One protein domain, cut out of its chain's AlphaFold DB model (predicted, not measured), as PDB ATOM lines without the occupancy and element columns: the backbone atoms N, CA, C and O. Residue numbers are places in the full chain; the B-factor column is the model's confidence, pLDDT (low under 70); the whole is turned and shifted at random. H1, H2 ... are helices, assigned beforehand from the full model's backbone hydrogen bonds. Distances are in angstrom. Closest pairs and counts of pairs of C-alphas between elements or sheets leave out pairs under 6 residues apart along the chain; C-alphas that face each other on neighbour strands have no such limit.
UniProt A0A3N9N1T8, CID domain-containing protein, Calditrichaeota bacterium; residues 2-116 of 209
ATOM      1  N   GLU A   2      44.755 -56.480 -29.710       90.06
ATOM      2  CA  GLU A   2      44.364 -57.722 -29.063       90.06
ATOM      3  C   GLU A   2      43.582 -57.419 -27.783       90.06
ATOM      4  O   GLU A   2      42.601 -58.113 -27.514       90.06
ATOM      5  N   SER A   3      43.924 -56.330 -27.080       94.88
ATOM      6  CA  SER A   3      43.391 -56.009 -25.749       94.88
ATOM      7  C   SER A   3      42.897 -54.564 -25.561       94.88
ATOM      8  O   SER A   3      43.108 -53.686 -26.405       94.88
ATOM      9  N   LEU A   4      42.264 -54.291 -24.412       95.56
ATOM     10  CA  LEU A   4      41.901 -52.939 -23.971       95.56
ATOM     11  C   LEU A   4      43.135 -52.051 -23.744       95.56
ATOM     12  O   LEU A   4      43.066 -50.843 -23.985       95.56
ATOM     13  N   GLN A   5      44.262 -52.633 -23.322       97.12
ATOM     14  CA  GLN A   5      45.522 -51.897 -23.191       97.12
ATOM     15  C   GLN A   5      45.994 -51.361 -24.549       97.12
ATOM     16  O   GLN A   5      46.340 -50.187 -24.653       97.12
ATOM     17  N   ASP A   6      45.901 -52.161 -25.612       95.06
ATOM     18  CA  ASP A   6      46.271 -51.709 -26.957       95.06
ATOM     19  C   ASP A   6      45.364 -50.570 -27.458       95.06
ATOM     20  O   ASP A   6      45.833 -49.655 -28.142       95.06
ATOM     21  N   LEU A   7      44.063 -50.603 -27.124       94.19
ATOM     22  CA  LEU A   7      43.142 -49.500 -27.426       94.19
ATOM     23  C   LEU A   7      43.572 -48.220 -26.703       94.19
ATOM     24  O   LEU A   7      43.571 -47.140 -27.297       94.19
ATOM     25  N   TYR A   8      43.949 -48.328 -25.429       96.56
ATOM     26  CA  TYR A   8      44.468 -47.197 -24.668       96.56
ATOM     27  C   TYR A   8      45.761 -46.648 -25.273       96.56
ATOM     28  O   TYR A   8      45.854 -45.447 -25.515       96.56
ATOM     29  N   ASP A   9      46.729 -47.503 -25.588       96.31
ATOM     30  CA  ASP A   9      48.009 -47.073 -26.151       96.31
ATOM     31  C   ASP A   9      47.816 -46.375 -27.501       96.31
ATOM     32  O   ASP A   9      48.384 -45.306 -27.749       96.31
ATOM     33  N   ALA A  10      46.941 -46.913 -28.351       92.81
ATOM     34  CA  ALA A  10      46.581 -46.272 -29.608       92.81
ATOM     35  C   ALA A  10      45.829 -44.946 -29.394       92.81
ATOM     36  O   ALA A  10      46.073 -43.975 -30.112       92.81
ATOM     37  N   TYR A  11      44.970 -44.854 -28.374       93.44
ATOM     38  CA  TYR A  11      44.332 -43.596 -27.993       93.44
ATOM     39  C   TYR A  11      45.369 -42.534 -27.604       93.44
ATOM     40  O   TYR A  11      45.273 -41.396 -28.071       93.44
ATOM     41  N   ILE A  12      46.395 -42.891 -26.825       96.12
ATOM     42  CA  ILE A  12      47.489 -41.980 -26.452       96.12
ATOM     43  C   ILE A  12      48.263 -41.484 -27.680       96.12
ATOM     44  O   ILE A  12      48.624 -40.307 -27.740       96.12
ATOM     45  N   GLN A  13      48.453 -42.329 -28.697       94.44
ATOM     46  CA  GLN A  13      49.103 -41.933 -29.954       94.44
ATOM     47  C   GLN A  13      48.328 -40.847 -30.718       94.44
ATOM     48  O   GLN A  13      48.929 -40.104 -31.493       94.44
ATOM     49  N   THR A  14      47.028 -40.669 -30.451       90.00
ATOM     50  CA  THR A  14      46.229 -39.558 -31.009       90.00
ATOM     51  C   THR A  14      46.462 -38.211 -30.313       90.00
ATOM     52  O   THR A  14      45.757 -37.239 -30.591       90.00
ATOM     53  N   MET A  15      47.436 -38.148 -29.398       93.00
ATOM     54  CA  MET A  15      47.830 -36.964 -28.628       93.00
ATOM     55  C   MET A  15      46.649 -36.271 -27.912       93.00
ATOM     56  O   MET A  15      46.417 -35.071 -28.096       93.00
ATOM     57  N   PRO A  16      45.865 -36.998 -27.092       93.69
ATOM     58  CA  PRO A  16      44.801 -36.399 -26.296       93.69
ATOM     59  C   PRO A  16      45.373 -35.459 -25.220       93.69
ATOM     60  O   PRO A  16      46.535 -35.548 -24.823       93.69
ATOM     61  N   SER A  17      44.543 -34.546 -24.709       96.38
ATOM     62  CA  SER A  17      44.957 -33.646 -23.627       96.38
ATOM     63  C   SER A  17      45.225 -34.408 -22.323       96.38
ATOM     64  O   SER A  17      44.677 -35.484 -22.090       96.38
ATOM     65  N   SER A  18      46.000 -33.824 -21.407       96.25
ATOM     66  CA  SER A  18      46.318 -34.450 -20.111       96.25
ATOM     67  C   SER A  18      45.075 -34.846 -19.298       96.25
ATOM     68  O   SER A  18      45.039 -35.915 -18.689       96.25
ATOM     69  N   GLY A  19      44.021 -34.026 -19.323       96.94
ATOM     70  CA  GLY A  19      42.745 -34.345 -18.671       96.94
ATOM     71  C   GLY A  19      42.032 -35.545 -19.300       96.94
ATOM     72  O   GLY A  19      41.432 -36.357 -18.590       96.94
ATOM     73  N   LYS A  20      42.137 -35.701 -20.623       95.88
ATOM     74  CA  LYS A  20      41.605 -36.855 -21.351       95.88
ATOM     75  C   LYS A  20      42.409 -38.122 -21.065       95.88
ATOM     76  O   LYS A  20      41.803 -39.141 -20.763       95.88
ATOM     77  N   ILE A  21      43.742 -38.036 -21.012       97.62
ATOM     78  CA  ILE A  21      44.614 -39.148 -20.586       97.62
ATOM     79  C   ILE A  21      44.220 -39.633 -19.187       97.62
ATOM     80  O   ILE A  21      44.020 -40.827 -18.976       97.62
ATOM     81  N   LYS A  22      44.025 -38.706 -18.239       97.56
ATOM     82  CA  LYS A  22      43.579 -39.039 -16.878       97.56
ATOM     83  C   LYS A  22      42.213 -39.732 -16.870       97.56
ATOM     84  O   LYS A  22      42.015 -40.680 -16.111       97.56
ATOM     85  N   SER A  23      41.283 -39.265 -17.703       97.12
ATOM     86  CA  SER A  23      39.943 -39.851 -17.823       97.12
ATOM     87  C   SER A  23      40.005 -41.264 -18.407       97.12
ATOM     88  O   SER A  23      39.421 -42.174 -17.834       97.12
ATOM     89  N   ALA A  24      40.784 -41.471 -19.469       97.44
ATOM     90  CA  ALA A  24      41.012 -42.782 -20.069       97.44
ATOM     91  C   ALA A  24      41.709 -43.747 -19.092       97.44
ATOM     92  O   ALA A  24      41.268 -44.877 -18.923       97.44
ATOM     93  N   THR A  25      42.726 -43.290 -18.352       97.94
ATOM     94  CA  THR A  25      43.380 -44.107 -17.308       97.94
ATOM     95  C   THR A  25      42.381 -44.531 -16.225       97.94
ATOM     96  O   THR A  25      42.376 -45.672 -15.772       97.94
ATOM     97  N   THR A  26      41.515 -43.603 -15.809       97.44
ATOM     98  CA  THR A  26      40.470 -43.867 -14.811       97.44
ATOM     99  C   THR A  26      39.461 -44.891 -15.332       97.44
ATOM    100  O   THR A  26      39.137 -45.840 -14.618       97.44
ATOM    101  N   LEU A  27      39.040 -44.748 -16.593       97.56
ATOM    102  CA  LEU A  27      38.186 -45.713 -17.278       97.56
ATOM    103  C   LEU A  27      38.802 -47.119 -17.264       97.56
ATOM    104  O   LEU A  27      38.108 -48.057 -16.886       97.56
ATOM    105  N   LEU A  28      40.088 -47.281 -17.608       97.75
ATOM    106  CA  LEU A  28      40.755 -48.595 -17.605       97.75
ATOM    107  C   LEU A  28      40.618 -49.292 -16.247       97.75
ATOM    108  O   LEU A  28      40.226 -50.456 -16.179       97.75
ATOM    109  N   ILE A  29      40.880 -48.560 -15.161       97.25
ATOM    110  CA  ILE A  29      40.763 -49.078 -13.791       97.25
ATOM    111  C   ILE A  29      39.323 -49.510 -13.494       97.25
ATOM    112  O   ILE A  29      39.100 -50.544 -12.863       97.25
ATOM    113  N   HIS A  30      38.339 -48.715 -13.914       97.31
ATOM    114  CA  HIS A  30      36.933 -49.025 -13.688       97.31
ATOM    115  C   HIS A  30      36.466 -50.232 -14.494       97.31
ATOM    116  O   HIS A  30      35.781 -51.079 -13.929       97.31
ATOM    117  N   ILE A  31      36.882 -50.362 -15.755       97.75
ATOM    118  CA  ILE A  31      36.560 -51.535 -16.568       97.75
ATOM    119  C   ILE A  31      37.175 -52.792 -15.941       97.75
ATOM    120  O   ILE A  31      36.456 -53.770 -15.750       97.75
ATOM    121  N   CYS A  32      38.450 -52.759 -15.530       97.88
ATOM    122  CA  CYS A  32      39.090 -53.916 -14.890       97.88
ATOM    123  C   CYS A  32      38.321 -54.369 -13.640       97.88
ATOM    124  O   CYS A  32      38.048 -55.555 -13.461       97.88
ATOM    125  N   LYS A  33      37.887 -53.416 -12.804       97.06
ATOM    126  CA  LYS A  33      37.044 -53.702 -11.630       97.06
ATOM    127  C   LYS A  33      35.665 -54.237 -12.011       97.06
ATOM    128  O   LYS A  33      35.185 -55.167 -11.374       97.06
ATOM    129  N   ALA A  34      35.027 -53.646 -13.018       96.62
ATOM    130  CA  ALA A  34      33.695 -54.027 -13.473       96.62
ATOM    131  C   ALA A  34      33.667 -55.443 -14.068       96.62
ATOM    132  O   ALA A  34      32.685 -56.160 -13.894       96.62
ATOM    133  N   MET A  35      34.749 -55.843 -14.738       97.00
ATOM    134  CA  MET A  35      34.908 -57.153 -15.378       97.00
ATOM    135  C   MET A  35      35.647 -58.174 -14.502       97.00
ATOM    136  O   MET A  35      35.785 -59.326 -14.901       97.00
ATOM    137  N   ASN A  36      36.078 -57.778 -13.298       97.06
ATOM    138  CA  ASN A  36      36.791 -58.621 -12.335       97.06
ATOM    139  C   ASN A  36      38.074 -59.266 -12.904       97.06
ATOM    140  O   ASN A  36      38.304 -60.464 -12.743       97.06
ATOM    141  N   VAL A  37      38.910 -58.449 -13.546       97.56
ATOM    142  CA  VAL A  37      40.234 -58.828 -14.075       97.56
ATOM    143  C   VAL A  37      41.338 -58.002 -13.413       97.56
ATOM    144  O   VAL A  37      41.067 -56.943 -12.834       97.56
ATOM    145  N   SER A  38      42.586 -58.472 -13.477       95.69
ATOM    146  CA  SER A  38      43.707 -57.816 -12.788       95.69
ATOM    147  C   SER A  38      44.356 -56.717 -13.631       95.69
ATOM    148  O   SER A  38      44.861 -55.746 -13.062       95.69
ATOM    149  N   SER A  39      44.323 -56.832 -14.963       97.06
ATOM    150  CA  SER A  39      44.832 -55.806 -15.880       97.06
ATOM    151  C   SER A  39      43.979 -55.631 -17.143       97.06
ATOM    152  O   SER A  39      43.137 -56.461 -17.484       97.06
ATOM    153  N   ALA A  40      44.214 -54.527 -17.860       96.69
ATOM    154  CA  ALA A  40      43.555 -54.233 -19.133       96.69
ATOM    155  C   ALA A  40      44.036 -55.141 -20.284       96.69
ATOM    156  O   ALA A  40      43.373 -55.213 -21.317       96.69
ATOM    157  N   GLU A  41      45.162 -55.842 -20.120       97.69
ATOM    158  CA  GLU A  41      45.667 -56.805 -21.110       97.69
ATOM    159  C   GLU A  41      44.814 -58.083 -21.140       97.69
ATOM    160  O   GLU A  41      44.737 -58.743 -22.172       97.69
ATOM    161  N   GLU A  42      44.135 -58.406 -20.033       97.62
ATOM    162  CA  GLU A  42      43.242 -59.568 -19.922       97.62
ATOM    163  C   GLU A  42      41.893 -59.365 -20.631       97.62
ATOM    164  O   GLU A  42      41.172 -60.332 -20.863       97.62
ATOM    165  N   ILE A  43      41.537 -58.122 -20.970       96.62
ATOM    166  CA  ILE A  43      40.277 -57.792 -21.648       96.62
ATOM    167  C   ILE A  43      40.543 -57.787 -23.142       96.62
ATOM    168  O   ILE A  43      41.094 -56.820 -23.677       96.62
ATOM    169  N   LEU A  44      40.153 -58.862 -23.815       94.44
ATOM    170  CA  LEU A  44      40.429 -59.053 -25.228       94.44
ATOM    171  C   LEU A  44      39.366 -58.376 -26.093       94.44
ATOM    172  O   LEU A  44      38.266 -58.054 -25.650       94.44
ATOM    173  N   THR A  45      39.677 -58.194 -27.375       88.12
ATOM    174  CA  THR A  45      38.772 -57.537 -28.341       88.12
ATOM    175  C   THR A  45      37.379 -58.183 -28.386       88.12
ATOM    176  O   THR A  45      36.375 -57.492 -28.536       88.12
ATOM    177  N   GLN A  46      37.295 -59.506 -28.213       89.88
ATOM    178  CA  GLN A  46      36.023 -60.235 -28.172       89.88
ATOM    179  C   GLN A  46      35.132 -59.848 -26.977       89.88
ATOM    180  O   GLN A  46      33.913 -59.974 -27.064       89.88
ATOM    181  N   ASP A  47      35.730 -59.338 -25.897       92.81
ATOM    182  CA  ASP A  47      35.043 -58.963 -24.661       92.81
ATOM    183  C   ASP A  47      34.541 -57.510 -24.697       92.81
ATOM    184  O   ASP A  47      33.808 -57.074 -23.810       92.81
ATOM    185  N   PHE A  48      34.895 -56.730 -25.727       91.69
ATOM    186  CA  PHE A  48      34.586 -55.295 -25.782       91.69
ATOM    187  C   PHE A  48      33.085 -55.000 -25.798       91.69
ATOM    188  O   PHE A  48      32.659 -53.955 -25.304       91.69
ATOM    189  N   ALA A  49      32.277 -55.916 -26.337       92.00
ATOM    190  CA  ALA A  49      30.821 -55.799 -26.309       92.00
ATOM    191  C   ALA A  49      30.262 -55.859 -24.873       92.00
ATOM    192  O   ALA A  49      29.229 -55.263 -24.593       92.00
ATOM    193  N   GLU A  50      30.963 -56.503 -23.941       94.50
ATOM    194  CA  GLU A  50      30.509 -56.640 -22.554       94.50
ATOM    195  C   GLU A  50      30.860 -55.418 -21.694       94.50
ATOM    196  O   GLU A  50      30.228 -55.180 -20.660       94.50
ATOM    197  N   ILE A  51      31.828 -54.598 -22.125       95.56
ATOM    198  CA  ILE A  51      32.322 -53.449 -21.354       95.56
ATOM    199  C   ILE A  51      31.192 -52.473 -20.965       95.56
ATOM    200  O   ILE A  51      31.092 -52.140 -19.779       95.56
ATOM    201  N   PRO A  52      30.309 -52.006 -21.876       94.44
ATOM    202  CA  PRO A  52      29.249 -51.072 -21.491       94.44
ATOM    203  C   PRO A  52      28.278 -51.663 -20.455       94.44
ATOM    204  O   PRO A  52      27.847 -50.963 -19.534       94.44
ATOM    205  N   HIS A  53      27.966 -52.959 -20.555       92.94
ATOM    206  CA  HIS A  53      27.104 -53.659 -19.599       92.94
ATOM    207  C   HIS A  53      27.779 -53.843 -18.234       92.94
ATOM    208  O   HIS A  53      27.141 -53.635 -17.192       92.94
ATOM    209  N   ALA A  54      29.073 -54.164 -18.227       94.94
ATOM    210  CA  ALA A  54      29.875 -54.238 -17.013       94.94
ATOM    211  C   ALA A  54      29.906 -52.880 -16.295       94.94
ATOM    212  O   ALA A  54      29.647 -52.812 -15.092       94.94
ATOM    213  N   LEU A  55      30.114 -51.781 -17.029       94.81
ATOM    214  CA  LEU A  55      30.091 -50.422 -16.475       94.81
ATOM    215  C   LEU A  55      28.719 -50.051 -15.895       94.81
ATOM    216  O   LEU A  55      28.655 -49.510 -14.791       94.81
ATOM    217  N   ASN A  56      27.618 -50.391 -16.570       90.50
ATOM    218  CA  ASN A  56      26.270 -50.195 -16.019       90.50
ATOM    219  C   ASN A  56      26.088 -50.948 -14.689       90.50
ATOM    220  O   ASN A  56      25.541 -50.406 -13.727       90.50
ATOM    221  N   SER A  57      26.585 -52.184 -14.612       89.44
ATOM    222  CA  SER A  57      26.510 -53.003 -13.398       89.44
ATOM    223  C   SER A  57      27.396 -52.474 -12.268       89.44
ATOM    224  O   SER A  57      26.993 -52.512 -11.104       89.44
ATOM    225  N   PHE A  58      28.575 -51.954 -12.602       92.56
ATOM    226  CA  PHE A  58      29.509 -51.341 -11.661       92.56
ATOM    227  C   PHE A  58      28.953 -50.038 -11.069       92.56
ATOM    228  O   PHE A  58      29.083 -49.788  -9.870       92.56
ATOM    229  N   TYR A  59      28.249 -49.243 -11.878       90.94
ATOM    230  CA  TYR A  59      27.682 -47.952 -11.487       90.94
ATOM    231  C   TYR A  59      26.199 -47.981 -11.105       90.94
ATOM    232  O   TYR A  59      25.552 -46.937 -11.156       90.94
ATOM    233  N   LYS A  60      25.649 -49.119 -10.655       79.56
ATOM    234  CA  LYS A  60      24.215 -49.267 -10.303       79.56
ATOM    235  C   LYS A  60      23.615 -48.126  -9.459       79.56
ATOM    236  O   LYS A  60      22.424 -47.866  -9.572       79.56
ATOM    237  N   ALA A  61      24.411 -47.453  -8.626       71.94
ATOM    238  CA  ALA A  61      23.978 -46.345  -7.765       71.94
ATOM    239  C   ALA A  61      24.293 -44.927  -8.302       71.94
ATOM    240  O   ALA A  61      23.977 -43.947  -7.633       71.94
ATOM    241  N   SER A  62      24.957 -44.788  -9.454       79.50
ATOM    242  CA  SER A  62      25.450 -43.506  -9.981       79.50
ATOM    243  C   SER A  62      25.527 -43.523 -11.514       79.50
ATOM    244  O   SER A  62      26.623 -43.603 -12.079       79.50
ATOM    245  N   SER A  63      24.375 -43.393 -12.178       79.94
ATOM    246  CA  SER A  63      24.240 -43.398 -13.645       79.94
ATOM    247  C   SER A  63      25.216 -42.454 -14.352       79.94
ATOM    248  O   SER A  63      25.835 -42.850 -15.335       79.94
ATOM    249  N   ASP A  64      25.435 -41.255 -13.810       86.88
ATOM    250  CA  ASP A  64      26.224 -40.203 -14.467       86.88
ATOM    251  C   ASP A  64      27.698 -40.588 -14.649       86.88
ATOM    252  O   ASP A  64      28.309 -40.298 -15.676       86.88
ATOM    253  N   LYS A  65      28.273 -41.305 -13.675       89.38
ATOM    254  CA  LYS A  65      29.653 -41.808 -13.772       89.38
ATOM    255  C   LYS A  65      29.765 -42.923 -14.807       89.38
ATOM    256  O   LYS A  65      30.735 -42.962 -15.557       89.38
ATOM    257  N   GLY A  66      28.747 -43.783 -14.892       92.31
ATOM    258  CA  GLY A  66      28.664 -44.801 -15.936       92.31
ATOM    259  C   GLY A  66      28.547 -44.187 -17.328       92.31
ATOM    260  O   GLY A  66      29.222 -44.633 -18.249       92.31
ATOM    261  N   VAL A  67      27.748 -43.128 -17.477       93.12
ATOM    262  CA  VAL A  67      27.643 -42.355 -18.722       93.12
ATOM    263  C   VAL A  67      28.978 -41.705 -19.085       93.12
ATOM    264  O   VAL A  67      29.397 -41.792 -20.239       93.12
ATOM    265  N   GLN A  68      29.686 -41.111 -18.123       93.81
ATOM    266  CA  GLN A  68      31.003 -40.519 -18.360       93.81
ATOM    267  C   GLN A  68      32.023 -41.556 -18.854       93.81
ATOM    268  O   GLN A  68      32.710 -41.315 -19.849       93.81
ATOM    269  N   ASP A  69      32.104 -42.712 -18.195       95.75
ATOM    270  CA  ASP A  69      33.040 -43.777 -18.559       95.75
ATOM    271  C   ASP A  69      32.700 -44.390 -19.926       95.75
ATOM    272  O   ASP A  69      33.580 -44.543 -20.773       95.75
ATOM    273  N   LYS A  70      31.413 -44.636 -20.204       96.00
ATOM    274  CA  LYS A  70      30.945 -45.069 -21.531       96.00
ATOM    275  C   LYS A  70      31.224 -44.028 -22.618       96.00
ATOM    276  O   LYS A  70      31.595 -44.397 -23.728       96.00
ATOM    277  N   SER A  71      31.117 -42.735 -22.308       94.94
ATOM    278  CA  SER A  71      31.471 -41.666 -23.253       94.94
ATOM    279  C   SER A  71      32.971 -41.672 -23.548       94.94
ATOM    280  O   SER A  71      33.384 -41.523 -24.693       94.94
ATOM    281  N   MET A  72      33.809 -41.891 -22.532       95.44
ATOM    282  CA  MET A  72      35.253 -42.013 -22.729       95.44
ATOM    283  C   MET A  72      35.621 -43.250 -23.548       95.44
ATOM    284  O   MET A  72      36.474 -43.155 -24.428       95.44
ATOM    285  N   LEU A  73      34.924 -44.367 -23.336       95.12
ATOM    286  CA  LEU A  73      35.051 -45.553 -24.178       95.12
ATOM    287  C   LEU A  73      34.676 -45.238 -25.634       95.12
ATOM    288  O   LEU A  73      35.459 -45.534 -26.532       95.12
ATOM    289  N   ALA A  74      33.533 -44.583 -25.869       93.44
ATOM    290  CA  ALA A  74      33.097 -44.175 -27.206       93.44
ATOM    291  C   ALA A  74      34.137 -43.291 -27.914       93.44
ATOM    292  O   ALA A  74      34.409 -43.487 -29.098       93.44
ATOM    293  N   GLU A  75      34.762 -42.355 -27.188       92.06
ATOM    294  CA  GLU A  75      35.841 -41.522 -27.724       92.06
ATOM    295  C   GLU A  75      37.086 -42.349 -28.058       92.06
ATOM    296  O   GLU A  75      37.647 -42.183 -29.141       92.06
ATOM    297  N   MET A  76      37.527 -43.229 -27.153       92.44
ATOM    298  CA  MET A  76      38.692 -44.089 -27.383       92.44
ATOM    299  C   MET A  76      38.499 -44.954 -28.629       92.44
ATOM    300  O   MET A  76      39.375 -44.975 -29.491       92.44
ATOM    301  N   ILE A  77      37.323 -45.577 -28.764       90.00
ATOM    302  CA  ILE A  77      36.944 -46.331 -29.960       90.00
ATOM    303  C   ILE A  77      36.935 -45.414 -31.198       90.00
ATOM    304  O   ILE A  77      37.568 -45.724 -32.203       90.00
ATOM    305  N   GLY A  78      36.271 -44.255 -31.126       86.88
ATOM    306  CA  GLY A  78      36.164 -43.315 -32.250       86.88
ATOM    307  C   GLY A  78      37.510 -42.824 -32.767       86.88
ATOM    308  O   GLY A  78      37.725 -42.754 -33.974       86.88
ATOM    309  N   ARG A  79      38.450 -42.550 -31.858       85.88
ATOM    310  CA  ARG A  79      39.809 -42.120 -32.204       85.88
ATOM    311  C   ARG A  79      40.697 -43.240 -32.714       85.88
ATOM    312  O   ARG A  79      41.565 -42.985 -33.545       85.88
ATOM    313  N   TYR A  80      40.497 -44.457 -32.223       81.25
ATOM    314  CA  TYR A  80      41.123 -45.632 -32.819       81.25
ATOM    315  C   TYR A  80      40.633 -45.865 -34.257       81.25
ATOM    316  O   TYR A  80      41.351 -46.403 -35.106       81.25
ATOM    317  N   GLY A  81      39.421 -45.386 -34.533       69.50
ATOM    318  CA  GLY A  81      38.703 -45.580 -35.773       69.50
ATOM    319  C   GLY A  81      37.891 -46.870 -35.726       69.50
ATOM    320  O   GLY A  81      38.139 -47.745 -34.892       69.50
ATOM    321  N   PRO A  82      36.925 -47.034 -36.640       65.06
ATOM    322  CA  PRO A  82      36.208 -48.279 -36.732       65.06
ATOM    323  C   PRO A  82      37.193 -49.353 -37.175       65.06
ATOM    324  O   PRO A  82      38.149 -49.108 -37.923       65.06
ATOM    325  N   LYS A  83      36.939 -50.565 -36.719       72.06
ATOM    326  CA  LYS A  83      37.556 -51.783 -37.220       72.06
ATOM    327  C   LYS A  83      36.455 -52.814 -37.328       72.06
ATOM    328  O   LYS A  83      35.498 -52.775 -36.553       72.06
ATOM    329  N   ASP A  84      36.640 -53.747 -38.245       66.81
ATOM    330  CA  ASP A  84      35.806 -54.938 -38.294       66.81
ATOM    331  C   ASP A  84      35.799 -55.583 -36.889       66.81
ATOM    332  O   ASP A  84      36.857 -55.781 -36.282       66.81
ATOM    333  N   GLY A  85      34.612 -55.837 -36.336       69.06
ATOM    334  CA  GLY A  85      34.413 -56.396 -34.993       69.06
ATOM    335  C   GLY A  85      34.049 -55.386 -33.894       69.06
ATOM    336  O   GLY A  85      33.725 -55.803 -32.783       69.06
ATOM    337  N   TRP A  86      34.066 -54.077 -34.170       78.88
ATOM    338  CA  TRP A  86      33.747 -53.023 -33.187       78.88
ATOM    339  C   TRP A  86      32.337 -52.464 -33.335       78.88
ATOM    340  O   TRP A  86      31.944 -51.520 -32.651       78.88
ATOM    341  N   GLU A  87      31.557 -53.061 -34.222       81.62
ATOM    342  CA  GLU A  87      30.149 -52.770 -34.405       81.62
ATOM    343  C   GLU A  87      29.368 -52.967 -33.107       81.62
ATOM    344  O   GLU A  87      28.649 -52.072 -32.691       81.62
ATOM    345  N   LYS A  88      29.568 -54.094 -32.411       88.19
ATOM    346  CA  LYS A  88      28.789 -54.424 -31.208       88.19
ATOM    347  C   LYS A  88      28.961 -53.407 -30.069       88.19
ATOM    348  O   LYS A  88      27.941 -52.968 -29.540       88.19
ATOM    349  N   PRO A  89      30.187 -52.986 -29.687       89.19
ATOM    350  CA  PRO A  89      30.356 -51.893 -28.732       89.19
ATOM    351  C   PRO A  89      29.606 -50.622 -29.142       89.19
ATOM    352  O   PRO A  89      28.939 -50.013 -28.308       89.19
ATOM    353  N   TYR A  90      29.669 -50.236 -30.421       89.75
ATOM    354  CA  TYR A  90      28.931 -49.076 -30.909       89.75
ATOM    355  C   TYR A  90      27.422 -49.271 -30.853       89.75
ATOM    356  O   TYR A  90      26.738 -48.369 -30.387       89.75
ATOM    357  N   ASP A  91      26.904 -50.427 -31.264       90.94
ATOM    358  CA  ASP A  91      25.477 -50.738 -31.222       90.94
ATOM    359  C   ASP A  91      24.924 -50.572 -29.802       90.94
ATOM    360  O   ASP A  91      23.882 -49.947 -29.604       90.94
ATOM    361  N   ILE A  92      25.654 -51.080 -28.804       92.25
ATOM    362  CA  ILE A  92      25.263 -51.002 -27.392       92.25
ATOM    363  C   ILE A  92      25.288 -49.553 -26.899       92.25
ATOM    364  O   ILE A  92      24.343 -49.110 -26.253       92.25
ATOM    365  N   LEU A  93      26.338 -48.794 -27.227       93.62
ATOM    366  CA  LEU A  93      26.459 -47.385 -26.835       93.62
ATOM    367  C   LEU A  93      25.418 -46.489 -27.535       93.62
ATOM    368  O   LEU A  93      24.886 -45.564 -26.924       93.62
ATOM    369  N   LEU A  94      25.096 -46.777 -28.798       93.44
ATOM    370  CA  LEU A  94      24.069 -46.085 -29.583       93.44
ATOM    371  C   LEU A  94      22.648 -46.444 -29.144       93.44
ATOM    372  O   LEU A  94      21.744 -45.645 -29.360       93.44
ATOM    373  N   SER A  95      22.454 -47.602 -28.515       93.00
ATOM    374  CA  SER A  95      21.160 -48.052 -27.980       93.00
ATOM    375  C   SER A  95      20.999 -47.760 -26.486       93.00
ATOM    376  O   SER A  95      20.015 -48.174 -25.873       93.00
ATOM    377  N   ASP A  96      21.964 -47.072 -25.872       93.56
ATOM    378  CA  ASP A  96      21.924 -46.773 -24.446       93.56
ATOM    379  C   ASP A  96      20.734 -45.871 -24.103       93.56
ATOM    380  O   ASP A  96      20.329 -45.034 -24.907       93.56
ATOM    381  N   SER A  97      20.172 -46.001 -22.900       90.31
ATOM    382  CA  SER A  97      19.031 -45.183 -22.474       90.31
ATOM    383  C   SER A  97      19.372 -43.696 -22.347       90.31
ATOM    384  O   SER A  97      18.488 -42.857 -22.534       90.31
ATOM    385  N   ASP A  98      20.635 -43.357 -22.061       91.81
ATOM    386  CA  ASP A  98      21.073 -41.967 -21.927       91.81
ATOM    387  C   ASP A  98      21.238 -41.285 -23.298       91.81
ATOM    388  O   ASP A  98      22.050 -41.686 -24.130       91.81
ATOM    389  N   GLU A  99      20.458 -40.230 -23.540       89.56
ATOM    390  CA  GLU A  99      20.463 -39.505 -24.815       89.56
ATOM    391  C   GLU A  99      21.792 -38.798 -25.099       89.56
ATOM    392  O   GLU A  99      22.252 -38.802 -26.244       89.56
ATOM    393  N   ASN A 100      22.440 -38.248 -24.068       89.94
ATOM    394  CA  ASN A 100      23.717 -37.559 -24.235       89.94
ATOM    395  C   ASN A 100      24.810 -38.549 -24.644       89.94
ATOM    396  O   ASN A 100      25.628 -38.228 -25.506       89.94
ATOM    397  N   LEU A 101      24.807 -39.758 -24.077       93.50
ATOM    398  CA  LEU A 101      25.720 -40.824 -24.473       93.50
ATOM    399  C   LEU A 101      25.491 -41.250 -25.922       93.50
ATOM    400  O   LEU A 101      26.465 -41.364 -26.670       93.50
ATOM    401  N   ARG A 102      24.234 -41.451 -26.340       93.31
ATOM    402  CA  ARG A 102      23.922 -41.789 -27.739       93.31
ATOM    403  C   ARG A 102      24.445 -40.712 -28.687       93.31
ATOM    404  O   ARG A 102      25.138 -41.025 -29.654       93.31
ATOM    405  N   GLN A 103      24.179 -39.442 -28.381       88.56
ATOM    406  CA  GLN A 103      24.631 -38.311 -29.190       88.56
ATOM    407  C   GLN A 103      26.164 -38.193 -29.214       88.56
ATOM    408  O   GLN A 103      26.758 -37.988 -30.271       88.56
ATOM    409  N   PHE A 104      26.828 -38.363 -28.070       91.19
ATOM    410  CA  PHE A 104      28.288 -38.340 -27.986       91.19
ATOM    411  C   PHE A 104      28.930 -39.498 -28.764       91.19
ATOM    412  O   PHE A 104      29.941 -39.318 -29.450       91.19
ATOM    413  N   THR A 105      28.329 -40.685 -28.693       92.56
ATOM    414  CA  THR A 105      28.763 -41.864 -29.449       92.56
ATOM    415  C   THR A 105      28.631 -41.615 -30.945       92.56
ATOM    416  O   THR A 105      29.581 -41.859 -31.688       92.56
ATOM    417  N   LEU A 106      27.507 -41.040 -31.381       90.19
ATOM    418  CA  LEU A 106      27.301 -40.643 -32.769       90.19
ATOM    419  C   LEU A 106      28.366 -39.641 -33.237       90.19
ATOM    420  O   LEU A 106      28.984 -39.867 -34.273       90.19
ATOM    421  N   TYR A 107      28.680 -38.609 -32.446       88.38
ATOM    422  CA  TYR A 107      29.762 -37.672 -32.778       88.38
ATOM    423  C   TYR A 107      31.136 -38.342 -32.861       88.38
ATOM    424  O   TYR A 107      31.950 -37.995 -33.721       88.38
ATOM    425  N   SER A 108      31.400 -39.313 -31.987       88.00
ATOM    426  CA  SER A 108      32.643 -40.086 -32.024       88.00
ATOM    427  C   SER A 108      32.748 -40.880 -33.330       88.00
ATOM    428  O   SER A 108      33.808 -40.872 -33.957       88.00
ATOM    429  N   ILE A 109      31.644 -41.478 -33.792       87.62
ATOM    430  CA  ILE A 109      31.560 -42.148 -35.097       87.62
ATOM    431  C   ILE A 109      31.687 -41.145 -36.251       87.62
ATOM    432  O   ILE A 109      32.405 -41.402 -37.208       87.62
ATOM    433  N   GLU A 110      31.053 -39.975 -36.184       85.62
ATOM    434  CA  GLU A 110      31.152 -38.957 -37.239       85.62
ATOM    435  C   GLU A 110      32.588 -38.481 -37.473       85.62
ATOM    436  O   GLU A 110      32.972 -38.241 -38.617       85.62
ATOM    437  N   SER A 111      33.399 -38.371 -36.417       79.94
ATOM    438  CA  SER A 111      34.811 -37.977 -36.539       79.94
ATOM    439  C   SER A 111      35.623 -38.927 -37.433       79.94
ATOM    440  O   SER A 111      36.592 -38.520 -38.076       79.94
ATOM    441  N   ILE A 112      35.171 -40.177 -37.564       74.81
ATOM    442  CA  ILE A 112      35.763 -41.173 -38.457       74.81
ATOM    443  C   ILE A 112      35.556 -40.768 -39.910       74.81
ATOM    444  O   ILE A 112      36.457 -40.972 -40.720       74.81
ATOM    445  N   ALA A 113      34.403 -40.184 -40.251       70.75
ATOM    446  CA  ALA A 113      34.094 -39.766 -41.615       70.75
ATOM    447  C   ALA A 113      35.221 -38.915 -42.203       70.75
ATOM    448  O   ALA A 113      35.538 -39.038 -43.381       70.75
ATOM    449  N   GLU A 114      35.839 -38.063 -41.380       74.94
ATOM    450  CA  GLU A 114      36.914 -37.176 -41.808       74.94
ATOM    451  C   GLU A 114      38.173 -37.941 -42.234       74.94
ATOM    452  O   GLU A 114      38.837 -37.516 -43.181       74.94
ATOM    453  N   THR A 115      38.472 -39.072 -41.587       78.56
ATOM    454  CA  THR A 115      39.719 -39.834 -41.768       78.56
ATOM    455  C   THR A 115      39.558 -41.090 -42.627       78.56
ATOM    456  O   THR A 115      40.485 -41.445 -43.354       78.56
ATOM    457  N   ASN A 116      38.401 -41.756 -42.585       84.06
ATOM    458  CA  ASN A 116      38.127 -42.996 -43.309       84.06
ATOM    459  C   ASN A 116      36.641 -43.112 -43.719       84.06
ATOM    460  O   ASN A 116      35.867 -43.845 -43.090       84.06
TER     461      ASN A 116
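What this domain is: This is residues 2 to 116 of the 209 residues of the protein "CID domain-containing protein" of Calditrichaeota bacterium (UniProt A0A3N9N1T8). One long helix, H4, runs through the middle, and the other five helices pack round it. On one side H1 and H2, running opposite ways, cross H4 steeply; on another, H6 runs side by side with H4, while the short H3 and H5 cover it further. The printed part has 115 residues with six named helices, H1 to H6 in chain order, and no named strand, and its class is all helix. It is compact, with a radius of gyration of the C-alphas of 12.9 A, and rounded, spanning 37 by 30 by 29 A.

How they stand to each other: Begin at H1, residues 4 to 13, and go on to H2, residues 18 to 35: this hairpin only just touches, with 3 pairs of C-alphas within 8 A, the closest being Ile 12 and Ile 21 at 7.1 A. H3, residues 51 to 58, touches residues 30 to 35 of H2 alone, about perpendicular at 75 degrees; the closest C-alphas, Ala 34 and Ala 54, are 5.2 A apart. Next comes the hub, H4, residues 63 to 80. It forms a hairpin with H3 at a shallow tilt of 18 degrees, the closest C-alphas being Leu 55 and Gly 66 at 5.8 A. H2 touches H4 at a steep tilt of 69 degrees, only just short of about perpendicular, with Leu 27 and Asp 69 closest at 5.6 A between C-alphas. H1 touches residues 76 to 80 of H4 alone; its closest C-alphas are Tyr 11 and Met 76, 5.7 A. H5, residues 87 to 94, touches H3 and only just touches H4, with 3 pairs of C-alphas within 8 A. H6, residues 99 to 115, touches H4 at a shallow tilt of 9 degrees, the same way, with Gly 78 and Ser 108 closest at 4.8 A between C-alphas. H6 is apart from H1, H2 and H3. In H1 to H5 every O i to N i+4 pair is within hydrogen-bond range; in H6, 9 of 13 are.

Where its parts are: Find C-alpha 4 at (41.901, -52.939, -23.971), where H1 begins. H2 measures 25.8 A from first to last C-alpha. H4 runs 25.6 A from C-alpha 63 at (24.240, -43.398, -13.645). H3 and H5 are short, 10.3 A and 10.2 A. H6 measures 25.7 A and ends at C-alpha 115, (39.719, -39.834, -41.768).

The domain as a whole: The two C-alphas farthest apart, Ala 61 and Asn 116, are 38.4 A apart. Look at residues 36 to 50 for the long link, H2 to H3. The printed part has no cut. The mean pLDDT of the printed part is 90.7; residues 81 to 82 and 84 to 85 are under 70.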